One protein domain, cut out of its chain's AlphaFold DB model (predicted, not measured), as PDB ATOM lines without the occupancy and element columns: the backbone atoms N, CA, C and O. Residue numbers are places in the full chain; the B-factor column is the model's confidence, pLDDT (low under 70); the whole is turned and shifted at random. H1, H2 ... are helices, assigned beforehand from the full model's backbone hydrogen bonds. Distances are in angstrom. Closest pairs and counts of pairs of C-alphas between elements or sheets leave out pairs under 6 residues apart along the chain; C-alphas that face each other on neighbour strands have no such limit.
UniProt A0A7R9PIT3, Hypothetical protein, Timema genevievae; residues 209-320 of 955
ATOM      1  N   ARG A 209     -56.498 -37.062  17.190       44.25
ATOM      2  CA  ARG A 209     -55.224 -37.179  16.451       44.25
ATOM      3  C   ARG A 209     -54.280 -36.008  16.757       44.25
ATOM      4  O   ARG A 209     -53.137 -36.242  17.128       44.25
ATOM      5  N   HIS A 210     -54.764 -34.763  16.732       47.00
ATOM      6  CA  HIS A 210     -53.932 -33.592  17.067       47.00
ATOM      7  C   HIS A 210     -53.364 -33.614  18.502       47.00
ATOM      8  O   HIS A 210     -52.258 -33.125  18.727       47.00
ATOM      9  N   VAL A 211     -54.090 -34.182  19.475       46.78
ATOM     10  CA  VAL A 211     -53.614 -34.294  20.868       46.78
ATOM     11  C   VAL A 211     -52.542 -35.379  20.995       46.78
ATOM     12  O   VAL A 211     -51.531 -35.156  21.660       46.78
ATOM     13  N   THR A 212     -52.727 -36.523  20.328       52.78
ATOM     14  CA  THR A 212     -51.733 -37.607  20.297       52.78
ATOM     15  C   THR A 212     -50.451 -37.164  19.591       52.78
ATOM     16  O   THR A 212     -49.369 -37.326  20.153       52.78
ATOM     17  N   ASN A 213     -50.563 -36.517  18.425       65.88
ATOM     18  CA  ASN A 213     -49.412 -36.026  17.663       65.88
ATOM     19  C   ASN A 213     -48.609 -34.992  18.468       65.88
ATOM     20  O   ASN A 213     -47.391 -35.105  18.560       65.88
ATOM     21  N   ARG A 214     -49.273 -34.037  19.143       73.62
ATOM     22  CA  ARG A 214     -48.581 -33.064  20.012       73.62
ATOM     23  C   ARG A 214     -47.743 -33.744  21.099       73.62
ATOM     24  O   ARG A 214     -46.674 -33.243  21.426       73.62
ATOM     25  N   ARG A 215     -48.219 -34.861  21.661       79.50
ATOM     26  CA  ARG A 215     -47.488 -35.586  22.705       79.50
ATOM     27  C   ARG A 215     -46.320 -36.404  22.152       79.50
ATOM     28  O   ARG A 215     -45.276 -36.433  22.788       79.50
ATOM     29  N   LEU A 216     -46.470 -36.995  20.965       82.69
ATOM     30  CA  LEU A 216     -45.361 -37.648  20.264       82.69
ATOM     31  C   LEU A 216     -44.208 -36.662  20.025       82.69
ATOM     32  O   LEU A 216     -43.078 -36.944  20.409       82.69
ATOM     33  N   PHE A 217     -44.499 -35.469  19.495       85.50
ATOM     34  CA  PHE A 217     -43.485 -34.421  19.322       85.50
ATOM     35  C   PHE A 217     -42.874 -33.955  20.647       85.50
ATOM     36  O   PHE A 217     -41.686 -33.656  20.700       85.50
ATOM     37  N   ALA A 218     -43.656 -33.921  21.732       84.75
ATOM     38  CA  ALA A 218     -43.137 -33.562  23.048       84.75
ATOM     39  C   ALA A 218     -42.131 -34.590  23.596       84.75
ATOM     40  O   ALA A 218     -41.159 -34.199  24.240       84.75
ATOM     41  N   TRP A 219     -42.330 -35.879  23.295       86.44
ATOM     42  CA  TRP A 219     -41.385 -36.949  23.621       86.44
ATOM     43  C   TRP A 219     -40.131 -36.925  22.746       86.44
ATOM     44  O   TRP A 219     -39.040 -37.049  23.290       86.44
ATOM     45  N   LEU A 220     -40.272 -36.722  21.431       88.00
ATOM     46  CA  LEU A 220     -39.139 -36.677  20.494       88.00
ATOM     47  C   LEU A 220     -38.230 -35.461  20.734       88.00
ATOM     48  O   LEU A 220     -37.011 -35.581  20.715       88.00
ATOM     49  N   LEU A 221     -38.808 -34.283  20.983       86.81
ATOM     50  CA  LEU A 221     -38.045 -33.040  21.164       86.81
ATOM     51  C   LEU A 221     -37.634 -32.770  22.617       86.81
ATOM     52  O   LEU A 221     -36.934 -31.792  22.872       86.81
ATOM     53  N   GLY A 222     -38.094 -33.593  23.565       82.62
ATOM     54  CA  GLY A 222     -37.799 -33.430  24.988       82.62
ATOM     55  C   GLY A 222     -38.452 -32.204  25.632       82.62
ATOM     56  O   GLY A 222     -38.007 -31.769  26.683       82.62
ATOM     57  N   SER A 223     -39.518 -31.635  25.056       80.31
ATOM     58  CA  SER A 223     -40.123 -30.385  25.568       80.31
ATOM     59  C   SER A 223     -40.905 -30.533  26.887       80.31
ATOM     60  O   SER A 223     -41.336 -29.535  27.461       80.31
ATOM     61  N   GLU A 224     -41.066 -31.761  27.397       73.88
ATOM     62  CA  GLU A 224     -41.497 -32.035  28.782       73.88
ATOM     63  C   GLU A 224     -40.305 -32.117  29.773       73.88
ATOM     64  O   GLU A 224     -40.525 -32.160  30.984       73.88
ATOM     65  N   VAL A 225     -39.051 -32.123  29.294       75.19
ATOM     66  CA  VAL A 225     -37.825 -32.228  30.108       75.19
ATOM     67  C   VAL A 225     -37.321 -30.838  30.486       75.19
ATOM     68  O   VAL A 225     -36.960 -30.031  29.633       75.19
ATOM     69  N   ASN A 226     -37.251 -30.559  31.786       73.50
ATOM     70  CA  ASN A 226     -36.696 -29.303  32.275       73.50
ATOM     71  C   ASN A 226     -35.177 -29.428  32.468       73.50
ATOM     72  O   ASN A 226     -34.724 -30.014  33.452       73.50
ATOM     73  N   ILE A 227     -34.401 -28.871  31.534       69.00
ATOM     74  CA  ILE A 227     -32.930 -28.963  31.505       69.00
ATOM     75  C   ILE A 227     -32.297 -28.406  32.792       69.00
ATOM     76  O   ILE A 227     -31.302 -28.950  33.259       69.00
ATOM     77  N   SER A 228     -32.907 -27.400  33.434       66.75
ATOM     78  CA  SER A 228     -32.404 -26.823  34.695       66.75
ATOM     79  C   SER A 228     -32.523 -27.740  35.920       66.75
ATOM     80  O   SER A 228     -32.013 -27.398  36.983       66.75
ATOM     81  N   LEU A 229     -33.187 -28.896  35.789       71.06
ATOM     82  CA  LEU A 229     -33.260 -29.933  36.825       71.06
ATOM     83  C   LEU A 229     -32.260 -31.081  36.597       71.06
ATOM     84  O   LEU A 229     -32.241 -32.033  37.376       71.06
ATOM     85  N   LEU A 230     -31.467 -31.027  35.524       73.88
ATOM     86  CA  LEU A 230     -30.439 -32.021  35.223       73.88
ATOM     87  C   LEU A 230     -29.125 -31.656  35.928       73.88
ATOM     88  O   LEU A 230     -28.808 -30.481  36.102       73.88
ATOM     89  N   SER A 231     -28.347 -32.669  36.318       73.25
ATOM     90  CA  SER A 231     -27.000 -32.462  36.869       73.25
ATOM     91  C   SER A 231     -26.099 -31.737  35.861       73.25
ATOM     92  O   SER A 231     -26.210 -31.973  34.656       73.25
ATOM     93  N   SER A 232     -25.161 -30.921  36.345       68.25
ATOM     94  CA  SER A 232     -24.148 -30.240  35.524       68.25
ATOM     95  C   SER A 232     -23.290 -31.205  34.695       68.25
ATOM     96  O   SER A 232     -22.763 -30.832  33.650       68.25
ATOM     97  N   GLU A 233     -23.179 -32.464  35.120       65.94
ATOM     98  CA  GLU A 233     -22.449 -33.501  34.388       65.94
ATOM     99  C   GLU A 233     -23.236 -34.126  33.225       65.94
ATOM    100  O   GLU A 233     -22.648 -34.861  32.422       65.94
ATOM    101  N   HIS A 234     -24.545 -33.867  33.131       72.81
ATOM    102  CA  HIS A 234     -25.443 -34.532  32.190       72.81
ATOM    103  C   HIS A 234     -25.094 -34.175  30.729       72.81
ATOM    104  O   HIS A 234     -24.905 -32.994  30.432       72.81
ATOM    105  N   PRO A 235     -25.079 -35.138  29.782       73.12
ATOM    106  CA  PRO A 235     -24.669 -34.899  28.391       73.12
ATOM    107  C   PRO A 235     -25.364 -33.711  27.707       73.12
ATOM    108  O   PRO A 235     -24.705 -32.896  27.069       73.12
ATOM    109  N   LEU A 236     -26.678 -33.548  27.917       73.19
ATOM    110  CA  LEU A 236     -27.431 -32.389  27.409       73.19
ATOM    111  C   LEU A 236     -26.895 -31.044  27.918       73.19
ATOM    112  O   LEU A 236     -26.833 -30.090  27.152       73.19
ATOM    113  N   VAL A 237     -26.506 -30.956  29.193       68.69
ATOM    114  CA  VAL A 237     -26.007 -29.712  29.801       68.69
ATOM    115  C   VAL A 237     -24.606 -29.384  29.279       68.69
ATOM    116  O   VAL A 237     -24.287 -28.216  29.083       68.69
ATOM    117  N   LYS A 238     -23.801 -30.410  28.970       67.00
ATOM    118  CA  LYS A 238     -22.470 -30.266  28.359       67.00
ATOM    119  C   LYS A 238     -22.501 -29.834  26.887       67.00
ATOM    120  O   LYS A 238     -21.531 -29.235  26.443       67.00
ATOM    121  N   MET A 239     -23.577 -30.111  26.143       62.25
ATOM    122  CA  MET A 239     -23.697 -29.726  24.724       62.25
ATOM    123  C   MET A 239     -24.347 -28.356  24.481       62.25
ATOM    124  O   MET A 239     -24.078 -27.736  23.456       62.25
ATOM    125  N   VAL A 240     -25.162 -27.852  25.414       61.53
ATOM    126  CA  VAL A 240     -25.797 -26.518  25.312       61.53
ATOM    127  C   VAL A 240     -24.811 -25.355  25.049       61.53
ATOM    128  O   VAL A 240     -25.185 -24.466  24.290       61.53
ATOM    129  N   PRO A 241     -23.574 -25.320  25.593       53.31
ATOM    130  CA  PRO A 241     -22.629 -24.224  25.338       53.31
ATOM    131  C   PRO A 241     -21.961 -24.220  23.952       53.31
ATOM    132  O   PRO A 241     -21.235 -23.275  23.655       53.31
ATOM    133  N   SER A 242     -22.126 -25.269  23.136       52.03
ATOM    134  CA  SER A 242     -21.338 -25.481  21.905       52.03
ATOM    135  C   SER A 242     -22.154 -25.439  20.608       52.03
ATOM    136  O   SER A 242     -21.639 -25.817  19.559       52.03
ATOM    137  N   LEU A 243     -23.413 -25.005  20.667       52.44
ATOM    138  CA  LEU A 243     -24.310 -24.922  19.513       52.44
ATOM    139  C   LEU A 243     -24.757 -23.473  19.281       52.44
ATOM    140  O   LEU A 243     -25.328 -22.841  20.170       52.44
ATOM    141  N   GLU A 244     -24.526 -22.980  18.062       46.28
ATOM    142  CA  GLU A 244     -25.179 -21.782  17.519       46.28
ATOM    143  C   GLU A 244     -26.716 -21.911  17.643       46.28
ATOM    144  O   GLU A 244     -27.248 -23.024  17.568       46.28
ATOM    145  N   PRO A 245     -27.474 -20.807  17.802       48.59
ATOM    146  CA  PRO A 245     -28.916 -20.831  18.083       48.59
ATOM    147  C   PRO A 245     -29.810 -21.258  16.894       48.59
ATOM    148  O   PRO A 245     -30.993 -20.916  16.849       48.59
ATOM    149  N   SER A 246     -29.278 -22.013  15.930       50.53
ATOM    150  CA  SER A 246     -29.960 -22.453  14.712       50.53
ATOM    151  C   SER A 246     -30.526 -23.882  14.807       50.53
ATOM    152  O   SER A 246     -29.891 -24.860  14.421       50.53
ATOM    153  N   ASN A 247     -31.803 -23.955  15.191       52.97
ATOM    154  CA  ASN A 247     -32.816 -24.856  14.610       52.97
ATOM    155  C   ASN A 247     -32.798 -26.382  14.879       52.97
ATOM    156  O   ASN A 247     -33.572 -27.082  14.225       52.97
ATOM    157  N   SER A 248     -32.056 -26.930  15.848       59.59
ATOM    158  CA  SER A 248     -32.342 -28.303  16.317       59.59
ATOM    159  C   SER A 248     -32.253 -28.488  17.834       59.59
ATOM    160  O   SER A 248     -31.450 -27.870  18.533       59.59
ATOM    161  N   SER A 249     -33.123 -29.348  18.377       73.25
ATOM    162  CA  SER A 249     -33.095 -29.702  19.801       73.25
ATOM    163  C   SER A 249     -31.944 -30.687  20.061       73.25
ATOM    164  O   SER A 249     -31.981 -31.792  19.511       73.25
ATOM    165  N   PRO A 250     -30.967 -30.385  20.941       78.94
ATOM    166  CA  PRO A 250     -29.874 -31.319  21.246       78.94
ATOM    167  C   PRO A 250     -30.389 -32.622  21.881       78.94
ATOM    168  O   PRO A 250     -29.780 -33.679  21.733       78.94
ATOM    169  N   TYR A 251     -31.563 -32.578  22.523       87.44
ATOM    170  CA  TYR A 251     -32.267 -33.768  23.000       87.44
ATOM    171  C   TYR A 251     -32.674 -34.708  21.857       87.44
ATOM    172  O   TYR A 251     -32.592 -35.929  22.006       87.44
ATOM    173  N   PHE A 252     -33.116 -34.154  20.721       88.62
ATOM    174  CA  PHE A 252     -33.573 -34.955  19.590       88.62
ATOM    175  C   PHE A 252     -32.420 -35.773  19.007       88.62
ATOM    176  O   PHE A 252     -32.539 -36.993  18.909       88.62
ATOM    177  N   HIS A 253     -31.287 -35.124  18.718       87.88
ATOM    178  CA  HIS A 253     -30.088 -35.791  18.205       87.88
ATOM    179  C   HIS A 253     -29.557 -36.867  19.158       87.88
ATOM    180  O   HIS A 253     -29.247 -37.962  18.707       87.88
ATOM    181  N   LEU A 254     -29.489 -36.586  20.465       86.69
ATOM    182  CA  LEU A 254     -28.844 -37.488  21.423       86.69
ATOM    183  C   LEU A 254     -29.676 -38.732  21.789       86.69
ATOM    184  O   LEU A 254     -29.102 -39.761  22.137       86.69
ATOM    185  N   TYR A 255     -31.011 -38.644  21.760       86.94
ATOM    186  CA  TYR A 255     -31.880 -39.720  22.269       86.94
ATOM    187  C   TYR A 255     -32.964 -40.202  21.305       86.94
ATOM    188  O   TYR A 255     -33.448 -41.321  21.456       86.94
ATOM    189  N   SER A 256     -33.407 -39.364  20.364       92.00
ATOM    190  CA  SER A 256     -34.634 -39.629  19.598       92.00
ATOM    191  C   SER A 256     -34.407 -39.865  18.109       92.00
ATOM    192  O   SER A 256     -35.204 -40.591  17.518       92.00
ATOM    193  N   LYS A 257     -33.350 -39.302  17.507       92.25
ATOM    194  CA  LYS A 257     -33.065 -39.402  16.067       92.25
ATOM    195  C   LYS A 257     -32.956 -40.864  15.620       92.25
ATOM    196  O   LYS A 257     -33.796 -41.324  14.846       92.25
ATOM    197  N   ASP A 258     -31.997 -41.612  16.160       92.75
ATOM    198  CA  ASP A 258     -31.718 -42.985  15.712       92.75
ATOM    199  C   ASP A 258     -32.881 -43.939  16.007       92.75
ATOM    200  O   ASP A 258     -33.259 -44.756  15.166       92.75
ATOM    201  N   MET A 259     -33.517 -43.789  17.176       92.69
ATOM    202  CA  MET A 259     -34.711 -44.560  17.539       92.69
ATOM    203  C   MET A 259     -35.882 -44.292  16.584       92.69
ATOM    204  O   MET A 259     -36.602 -45.223  16.219       92.69
ATOM    205  N   LEU A 260     -36.082 -43.036  16.167       93.88
ATOM    206  CA  LEU A 260     -37.120 -42.666  15.206       93.88
ATOM    207  C   LEU A 260     -36.809 -43.227  13.814       93.88
ATOM    208  O   LEU A 260     -37.700 -43.808  13.201       93.88
ATOM    209  N   ILE A 261     -35.563 -43.120  13.343       94.12
ATOM    210  CA  ILE A 261     -35.131 -43.677  12.050       94.12
ATOM    211  C   ILE A 261     -35.330 -45.197  12.027       94.12
ATOM    212  O   ILE A 261     -35.947 -45.718  11.099       94.12
ATOM    213  N   GLN A 262     -34.903 -45.920  13.068       93.88
ATOM    214  CA  GLN A 262     -35.122 -47.368  13.172       93.88
ATOM    215  C   GLN A 262     -36.618 -47.724  13.196       93.88
ATOM    216  O   GLN A 262     -37.050 -48.628  12.478       93.88
ATOM    217  N   ALA A 263     -37.437 -46.992  13.959       93.56
ATOM    218  CA  ALA A 263     -38.884 -47.203  13.992       93.56
ATOM    219  C   ALA A 263     -39.553 -46.927  12.632       93.56
ATOM    220  O   ALA A 263     -40.477 -47.649  12.246       93.56
ATOM    221  N   LEU A 264     -39.080 -45.925  11.883       94.25
ATOM    222  CA  LEU A 264     -39.534 -45.636  10.522       94.25
ATOM    223  C   LEU A 264     -39.124 -46.743   9.547       94.25
ATOM    224  O   LEU A 264     -39.992 -47.234   8.831       94.25
ATOM    225  N   LYS A 265     -37.868 -47.213   9.577       94.44
ATOM    226  CA  LYS A 265     -37.392 -48.351   8.767       94.44
ATOM    227  C   LYS A 265     -38.225 -49.614   9.007       94.44
ATOM    228  O   LYS A 265     -38.662 -50.242   8.049       94.44
ATOM    229  N   ILE A 266     -38.538 -49.938  10.267       93.69
ATOM    230  CA  ILE A 266     -39.424 -51.062  10.631       93.69
ATOM    231  C   ILE A 266     -40.863 -50.836  10.133       93.69
ATOM    232  O   ILE A 266     -41.515 -51.765   9.664       93.69
ATOM    233  N   THR A 267     -41.381 -49.609  10.224       92.88
ATOM    234  CA  THR A 267     -42.741 -49.271   9.763       92.88
ATOM    235  C   THR A 267     -42.862 -49.362   8.239       92.88
ATOM    236  O   THR A 267     -43.884 -49.814   7.725       92.88
ATOM    237  N   LEU A 268     -41.814 -48.958   7.522       93.25
ATOM    238  CA  LEU A 268     -41.695 -49.065   6.073       93.25
ATOM    239  C   LEU A 268     -41.545 -50.530   5.629       93.25
ATOM    240  O   LEU A 268     -42.326 -50.988   4.796       93.25
ATOM    241  N   SER A 269     -40.638 -51.303   6.238       92.44
ATOM    242  CA  SER A 269     -40.433 -52.715   5.881       92.44
ATOM    243  C   SER A 269     -41.674 -53.581   6.117       92.44
ATOM    244  O   SER A 269     -41.980 -54.449   5.304       92.44
ATOM    245  N   GLN A 270     -42.453 -53.289   7.164       90.62
ATOM    246  CA  GLN A 270     -43.741 -53.939   7.419       90.62
ATOM    247  C   GLN A 270     -44.811 -53.629   6.365       90.62
ATOM    248  O   GLN A 270     -45.789 -54.370   6.299       90.62
ATOM    249  N   SER A 271     -44.686 -52.549   5.584       87.56
ATOM    250  CA  SER A 271     -45.703 -52.165   4.593       87.56
ATOM    251  C   SER A 271     -45.604 -52.940   3.272       87.56
ATOM    252  O   SER A 271     -46.619 -53.097   2.592       87.56
ATOM    253  N   VAL A 272     -44.423 -53.489   2.959       87.31
ATOM    254  CA  VAL A 272     -44.192 -54.410   1.832       87.31
ATOM    255  C   VAL A 272     -44.974 -55.715   2.066       87.31
ATOM    256  O   VAL A 272     -45.183 -56.121   3.212       87.31
ATOM    257  N   GLY A 273     -45.474 -56.370   1.014       77.38
ATOM    258  CA  GLY A 273     -46.283 -57.589   1.139       77.38
ATOM    259  C   GLY A 273     -47.792 -57.362   1.293       77.38
ATOM    260  O   GLY A 273     -48.576 -58.230   0.891       77.38
ATOM    261  N   GLN A 274     -48.232 -56.229   1.856       78.50
ATOM    262  CA  GLN A 274     -49.624 -56.037   2.292       78.50
ATOM    263  C   GLN A 274     -50.610 -55.762   1.143       78.50
ATOM    264  O   GLN A 274     -50.347 -54.978   0.238       78.50
ATOM    265  N   ALA A 275     -51.799 -56.368   1.216       75.62
ATOM    266  CA  ALA A 275     -52.918 -56.092   0.315       75.62
ATOM    267  C   ALA A 275     -54.216 -55.902   1.132       75.62
ATOM    268  O   ALA A 275     -54.670 -56.861   1.763       75.62
ATOM    269  N   PRO A 276     -54.851 -54.710   1.130       79.31
ATOM    270  CA  PRO A 276     -54.437 -53.475   0.449       79.31
ATOM    271  C   PRO A 276     -53.150 -52.864   1.033       79.31
ATOM    272  O   PRO A 276     -52.831 -53.098   2.196       79.31
ATOM    273  N   HIS A 277     -52.458 -52.054   0.225       83.88
ATOM    274  CA  HIS A 277     -51.229 -51.347   0.609       83.88
ATOM    275  C   HIS A 277     -51.415 -50.470   1.850       83.88
ATOM    276  O   HIS A 277     -52.419 -49.762   1.990       83.88
ATOM    277  N   ASP A 278     -50.417 -50.462   2.733       85.31
ATOM    278  CA  ASP A 278     -50.451 -49.630   3.931       85.31
ATOM    279  C   ASP A 278     -50.014 -48.189   3.634       85.31
ATOM    280  O   ASP A 278     -48.843 -47.895   3.414       85.31
ATOM    281  N   LEU A 279     -50.968 -47.257   3.683       88.88
ATOM    282  CA  LEU A 279     -50.724 -45.826   3.467       88.88
ATOM    283  C   LEU A 279     -50.252 -45.087   4.737       88.88
ATOM    284  O   LEU A 279     -50.029 -43.874   4.702       88.88
ATOM    285  N   ARG A 280     -50.146 -45.767   5.889       87.62
ATOM    286  CA  ARG A 280     -49.710 -45.150   7.157       87.62
ATOM    287  C   ARG A 280     -48.272 -44.605   7.136       87.62
ATOM    288  O   ARG A 280     -48.119 -43.512   7.683       87.62
ATOM    289  N   PRO A 281     -47.255 -45.261   6.532       90.75
ATOM    290  CA  PRO A 281     -45.876 -44.766   6.557       90.75
ATOM    291  C   PRO A 281     -45.744 -43.381   5.906       90.75
ATOM    292  O   PRO A 281     -45.286 -42.442   6.549       90.75
ATOM    293  N   TYR A 282     -46.267 -43.205   4.689       90.56
ATOM    294  CA  TYR A 282     -46.242 -41.924   3.965       90.56
ATOM    295  C   TYR A 282     -46.958 -40.797   4.727       90.56
ATOM    296  O   TYR A 282     -46.458 -39.680   4.818       90.56
ATOM    297  N   ARG A 283     -48.112 -41.090   5.344       88.56
ATOM    298  CA  ARG A 283     -48.861 -40.109   6.157       88.56
ATOM    299  C   ARG A 283     -48.138 -39.731   7.451       88.56
ATOM    300  O   ARG A 283     -48.276 -38.596   7.912       88.56
ATOM    301  N   LEU A 284     -47.406 -40.673   8.047       89.31
ATOM    302  CA  LEU A 284     -46.546 -40.410   9.197       89.31
ATOM    303  C   LEU A 284     -45.386 -39.500   8.786       89.31
ATOM    304  O   LEU A 284     -45.186 -38.485   9.440       89.31
ATOM    305  N   LEU A 285     -44.699 -39.808   7.683       91.31
ATOM    306  CA  LEU A 285     -43.588 -39.008   7.161       91.31
ATOM    307  C   LEU A 285     -44.006 -37.563   6.854       91.31
ATOM    308  O   LEU A 285     -43.383 -36.650   7.383       91.31
ATOM    309  N   VAL A 286     -45.116 -37.343   6.136       89.69
ATOM    310  CA  VAL A 286     -45.688 -35.991   5.930       89.69
ATOM    311  C   VAL A 286     -45.902 -35.261   7.264       89.69
ATOM    312  O   VAL A 286     -45.506 -34.111   7.420       89.69
ATOM    313  N   SER A 287     -46.451 -35.950   8.271       88.06
ATOM    314  CA  SER A 287     -46.677 -35.356   9.599       88.06
ATOM    315  C   SER A 287     -45.380 -35.036  10.360       88.06
ATOM    316  O   SER A 287     -45.414 -34.216  11.275       88.06
ATOM    317  N   LEU A 288     -44.264 -35.708  10.054       89.50
ATOM    318  CA  LEU A 288     -42.946 -35.440  10.644       89.50
ATOM    319  C   LEU A 288     -42.225 -34.295   9.914       89.50
ATOM    320  O   LEU A 288     -41.563 -33.499  10.576       89.50
ATOM    321  N   LEU A 289     -42.398 -34.178   8.592       87.00
ATOM    322  CA  LEU A 289     -41.850 -33.085   7.780       87.00
ATOM    323  C   LEU A 289     -42.445 -31.714   8.136       87.00
ATOM    324  O   LEU A 289     -41.720 -30.724   8.127       87.00
ATOM    325  N   ASP A 290     -43.700 -31.665   8.600       85.81
ATOM    326  CA  ASP A 290     -44.336 -30.474   9.201       85.81
ATOM    327  C   ASP A 290     -43.575 -29.887  10.426       85.81
ATOM    328  O   ASP A 290     -44.006 -28.881  11.011       85.81
ATOM    329  N   LYS A 291     -42.490 -30.528  10.896       86.31
ATOM    330  CA  LYS A 291     -41.650 -30.073  12.014       86.31
ATOM    331  C   LYS A 291     -40.223 -29.745  11.568       86.31
ATOM    332  O   LYS A 291     -39.480 -30.680  11.284       86.31
ATOM    333  N   PRO A 292     -39.789 -28.468  11.612       84.56
ATOM    334  CA  PRO A 292     -38.433 -28.094  11.208       84.56
ATOM    335  C   PRO A 292     -37.360 -28.728  12.107       84.56
ATOM    336  O   PRO A 292     -36.302 -29.096  11.616       84.56
ATOM    337  N   ASP A 293     -37.662 -28.961  13.390       85.81
ATOM    338  CA  ASP A 293     -36.746 -29.601  14.347       85.81
ATOM    339  C   ASP A 293     -36.536 -31.116  14.109       85.81
ATOM    340  O   ASP A 293     -35.762 -31.745  14.831       85.81
ATOM    341  N   ILE A 294     -37.289 -31.732  13.185       89.12
ATOM    342  CA  ILE A 294     -37.318 -33.191  12.958       89.12
ATOM    343  C   ILE A 294     -37.152 -33.522  11.477       89.12
ATOM    344  O   ILE A 294     -36.284 -34.316  11.134       89.12
ATOM    345  N   GLY A 295     -37.994 -32.947  10.615       88.25
ATOM    346  CA  GLY A 295     -38.129 -33.307   9.205       88.25
ATOM    347  C   GLY A 295     -36.802 -33.280   8.448       88.25
ATOM    348  O   GLY A 295     -36.327 -34.351   8.079       88.25
ATOM    349  N   PRO A 296     -36.162 -32.105   8.288       88.69
ATOM    350  CA  PRO A 296     -34.848 -31.987   7.653       88.69
ATOM    351  C   PRO A 296     -33.773 -32.871   8.303       88.69
ATOM    352  O   PRO A 296     -32.924 -33.419   7.618       88.69
ATOM    353  N   VAL A 297     -33.835 -33.066   9.626       90.25
ATOM    354  CA  VAL A 297     -32.814 -33.787  10.408       90.25
ATOM    355  C   VAL A 297     -32.817 -35.305  10.165       90.25
ATOM    356  O   VAL A 297     -31.801 -35.957  10.420       90.25
ATOM    357  N   ILE A 298     -33.942 -35.877   9.713       92.88
ATOM    358  CA  ILE A 298     -34.091 -37.321   9.437       92.88
ATOM    359  C   ILE A 298     -34.273 -37.656   7.955       92.88
ATOM    360  O   ILE A 298     -34.336 -38.838   7.617       92.88
ATOM    361  N   LEU A 299     -34.448 -36.655   7.086       92.44
ATOM    362  CA  LEU A 299     -34.882 -36.878   5.709       92.44
ATOM    363  C   LEU A 299     -33.818 -37.622   4.895       92.44
ATOM    364  O   LEU A 299     -34.132 -38.664   4.318       92.44
ATOM    365  N   ASP A 300     -32.562 -37.173   4.952       90.88
ATOM    366  CA  ASP A 300     -31.448 -37.822   4.250       90.88
ATOM    367  C   ASP A 300     -31.214 -39.277   4.715       90.88
ATOM    368  O   ASP A 300     -30.806 -40.124   3.922       90.88
ATOM    369  N   ASP A 301     -31.528 -39.602   5.975       92.12
ATOM    370  CA  ASP A 301     -31.354 -40.948   6.548       92.12
ATOM    371  C   ASP A 301     -32.468 -41.943   6.171       92.12
ATOM    372  O   ASP A 301     -32.293 -43.159   6.317       92.12
ATOM    373  N   ILE A 302     -33.639 -41.442   5.750       94.19
ATOM    374  CA  ILE A 302     -34.840 -42.259   5.512       94.19
ATOM    375  C   ILE A 302     -35.305 -42.258   4.053       94.19
ATOM    376  O   ILE A 302     -36.016 -43.180   3.651       94.19
ATOM    377  N   LEU A 303     -34.934 -41.265   3.243       94.62
ATOM    378  CA  LEU A 303     -35.524 -41.074   1.919       94.62
ATOM    379  C   LEU A 303     -35.217 -42.231   0.946       94.62
ATOM    380  O   LEU A 303     -36.143 -42.707   0.285       94.62
ATOM    381  N   TYR A 304     -34.002 -42.800   0.939       94.25
ATOM    382  CA  TYR A 304     -33.720 -44.016   0.150       94.25
ATOM    383  C   TYR A 304     -34.544 -45.239   0.599       94.25
ATOM    384  O   TYR A 304     -34.911 -46.076  -0.226       94.25
ATOM    385  N   GLU A 305     -34.907 -45.342   1.882       95.31
ATOM    386  CA  GLU A 305     -35.774 -46.420   2.384       95.31
ATOM    387  C   GLU A 305     -37.226 -46.227   1.927       95.31
ATOM    388  O   GLU A 305     -37.927 -47.204   1.659       95.31
ATOM    389  N   VAL A 306     -37.681 -44.976   1.777       94.75
ATOM    390  CA  VAL A 306     -38.979 -44.662   1.157       94.75
ATOM    391  C   VAL A 306     -38.977 -45.080  -0.315       94.75
ATOM    392  O   VAL A 306     -39.936 -45.714  -0.758       94.75
ATOM    393  N   PHE A 307     -37.895 -44.805  -1.052       94.62
ATOM    394  CA  PHE A 307     -37.742 -45.239  -2.446       94.62
ATOM    395  C   PHE A 307     -37.778 -46.772  -2.572       94.62
ATOM    396  O   PHE A 307     -38.588 -47.294  -3.339       94.62
ATOM    397  N   ARG A 308     -36.987 -47.498  -1.761       94.69
ATOM    398  CA  ARG A 308     -37.016 -48.974  -1.670       94.69
ATOM    399  C   ARG A 308     -38.420 -49.505  -1.396       94.69
ATOM    400  O   ARG A 308     -38.881 -50.421  -2.071       94.69
ATOM    401  N   THR A 309     -39.114 -48.919  -0.421       93.75
ATOM    402  CA  THR A 309     -40.468 -49.342  -0.035       93.75
ATOM    403  C   THR A 309     -41.453 -49.179  -1.190       93.75
ATOM    404  O   THR A 309     -42.222 -50.095  -1.476       93.75
ATOM    405  N   LEU A 310     -41.425 -48.029  -1.869       92.81
ATOM    406  CA  LEU A 310     -42.314 -47.750  -2.993       92.81
ATOM    407  C   LEU A 310     -42.038 -48.691  -4.175       92.81
ATOM    408  O   LEU A 310     -42.985 -49.246  -4.733       92.81
ATOM    409  N   TYR A 311     -40.761 -48.925  -4.498       92.44
ATOM    410  CA  TYR A 311     -40.337 -49.867  -5.536       92.44
ATOM    411  C   TYR A 311     -40.858 -51.283  -5.260       92.44
ATOM    412  O   TYR A 311     -41.573 -51.852  -6.085       92.44
ATOM    413  N   LEU A 312     -40.568 -51.833  -4.075       91.25
ATOM    414  CA  LEU A 312     -40.907 -53.217  -3.724       91.25
ATOM    415  C   LEU A 312     -42.428 -53.454  -3.701       91.25
ATOM    416  O   LEU A 312     -42.898 -54.473  -4.207       91.25
ATOM    417  N   CYS A 313     -43.217 -52.497  -3.198       89.81
ATOM    418  CA  CYS A 313     -44.681 -52.586  -3.239       89.81
ATOM    419  C   CYS A 313     -45.245 -52.608  -4.676       89.81
ATOM    420  O   CYS A 313     -46.255 -53.270  -4.926       89.81
ATOM    421  N   CYS A 314     -44.607 -51.917  -5.627       87.38
ATOM    422  CA  CYS A 314     -45.007 -51.910  -7.039       87.38
ATOM    423  C   CYS A 314     -44.481 -53.130  -7.830       87.38
ATOM    424  O   CYS A 314     -45.178 -53.633  -8.719       87.38
ATOM    425  N   GLU A 315     -43.292 -53.647  -7.498       85.31
ATOM    426  CA  GLU A 315     -42.724 -54.876  -8.081       85.31
ATOM    427  C   GLU A 315     -43.604 -56.092  -7.734       85.31
ATOM    428  O   GLU A 315     -43.981 -56.878  -8.610       85.31
ATOM    429  N   GLU A 316     -44.019 -56.215  -6.465       80.06
ATOM    430  CA  GLU A 316     -44.901 -57.297  -6.019       80.06
ATOM    431  C   GLU A 316     -46.249 -57.299  -6.751       80.06
ATOM    432  O   GLU A 316     -46.686 -58.357  -7.210       80.06
ATOM    433  N   ASP A 317     -46.898 -56.140  -6.908       73.81
ATOM    434  CA  ASP A 317     -48.155 -56.016  -7.661       73.81
ATOM    435  C   ASP A 317     -47.992 -56.496  -9.115       73.81
ATOM    436  O   ASP A 317     -48.851 -57.215  -9.639       73.81
ATOM    437  N   SER A 318     -46.863 -56.167  -9.746       74.31
ATOM    438  CA  SER A 318     -46.543 -56.585 -11.117       74.31
ATOM    439  C   SER A 318     -46.398 -58.110 -11.221       74.31
ATOM    440  O   SER A 318     -47.025 -58.734 -12.080       74.31
ATOM    441  N   SER A 319     -45.677 -58.739 -10.283       70.25
ATOM    442  CA  SER A 319     -45.528 -60.208 -10.220       70.25
ATOM    443  C   SER A 319     -46.827 -60.957  -9.862       70.25
ATOM    444  O   SER A 319     -47.027 -62.113 -10.246       70.25
ATOM    445  N   ARG A 320     -47.753 -60.303  -9.147       68.50
ATOM    446  CA  ARG A 320     -49.094 -60.836  -8.846       68.50
ATOM    447  C   ARG A 320     -50.036 -60.740 -10.051       68.50
ATOM    448  O   ARG A 320     -50.922 -61.586 -10.181       68.50
TER     449      ARG A 320
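This is residues 209 to 320 of the 955 residues of the protein "Hypothetical protein" of Timema genevievae (UniProt A0A7R9PIT3). Long helices H5 and H3 run side by side and H4 runs back beside H3, an up-and-down bundle; H1 slants off H3, H2 packs on its beginning, and loop residues 229 to 234 stick out. Of 112 printed residues, 76 are in five named helices, H1 to H5, with no named strand: all helix, loose, radius of gyration of the C-alphas 17.3 A, spans 59 by 28 by 21 A.

Start at H5, residues 295 to 320; its residues 297 to 309 touch H3, residues 250 to 269, closest at C-alphas 309 and 268, 6.2 A. H4, residues 280 to 289, makes a hairpin with H3, only just touching, with 3 pairs of C-alphas within 8 A, closest 281 and 268, 6.0 A. Leu 220 of H1, residues 209 to 220, touches H3 at Ser 256, C-alphas 5.5 A apart. H2, residues 235 to 242, touches H3, closest C-alphas 236 and 251, 6.7 A.

Find C-alpha 209 at (-55.224, -37.179, 16.451); H5 runs 34.7 A to C-alpha 320 at (-49.094, -60.836, -8.846).

The printed part has no cut; residues 221 to 234 are a long link.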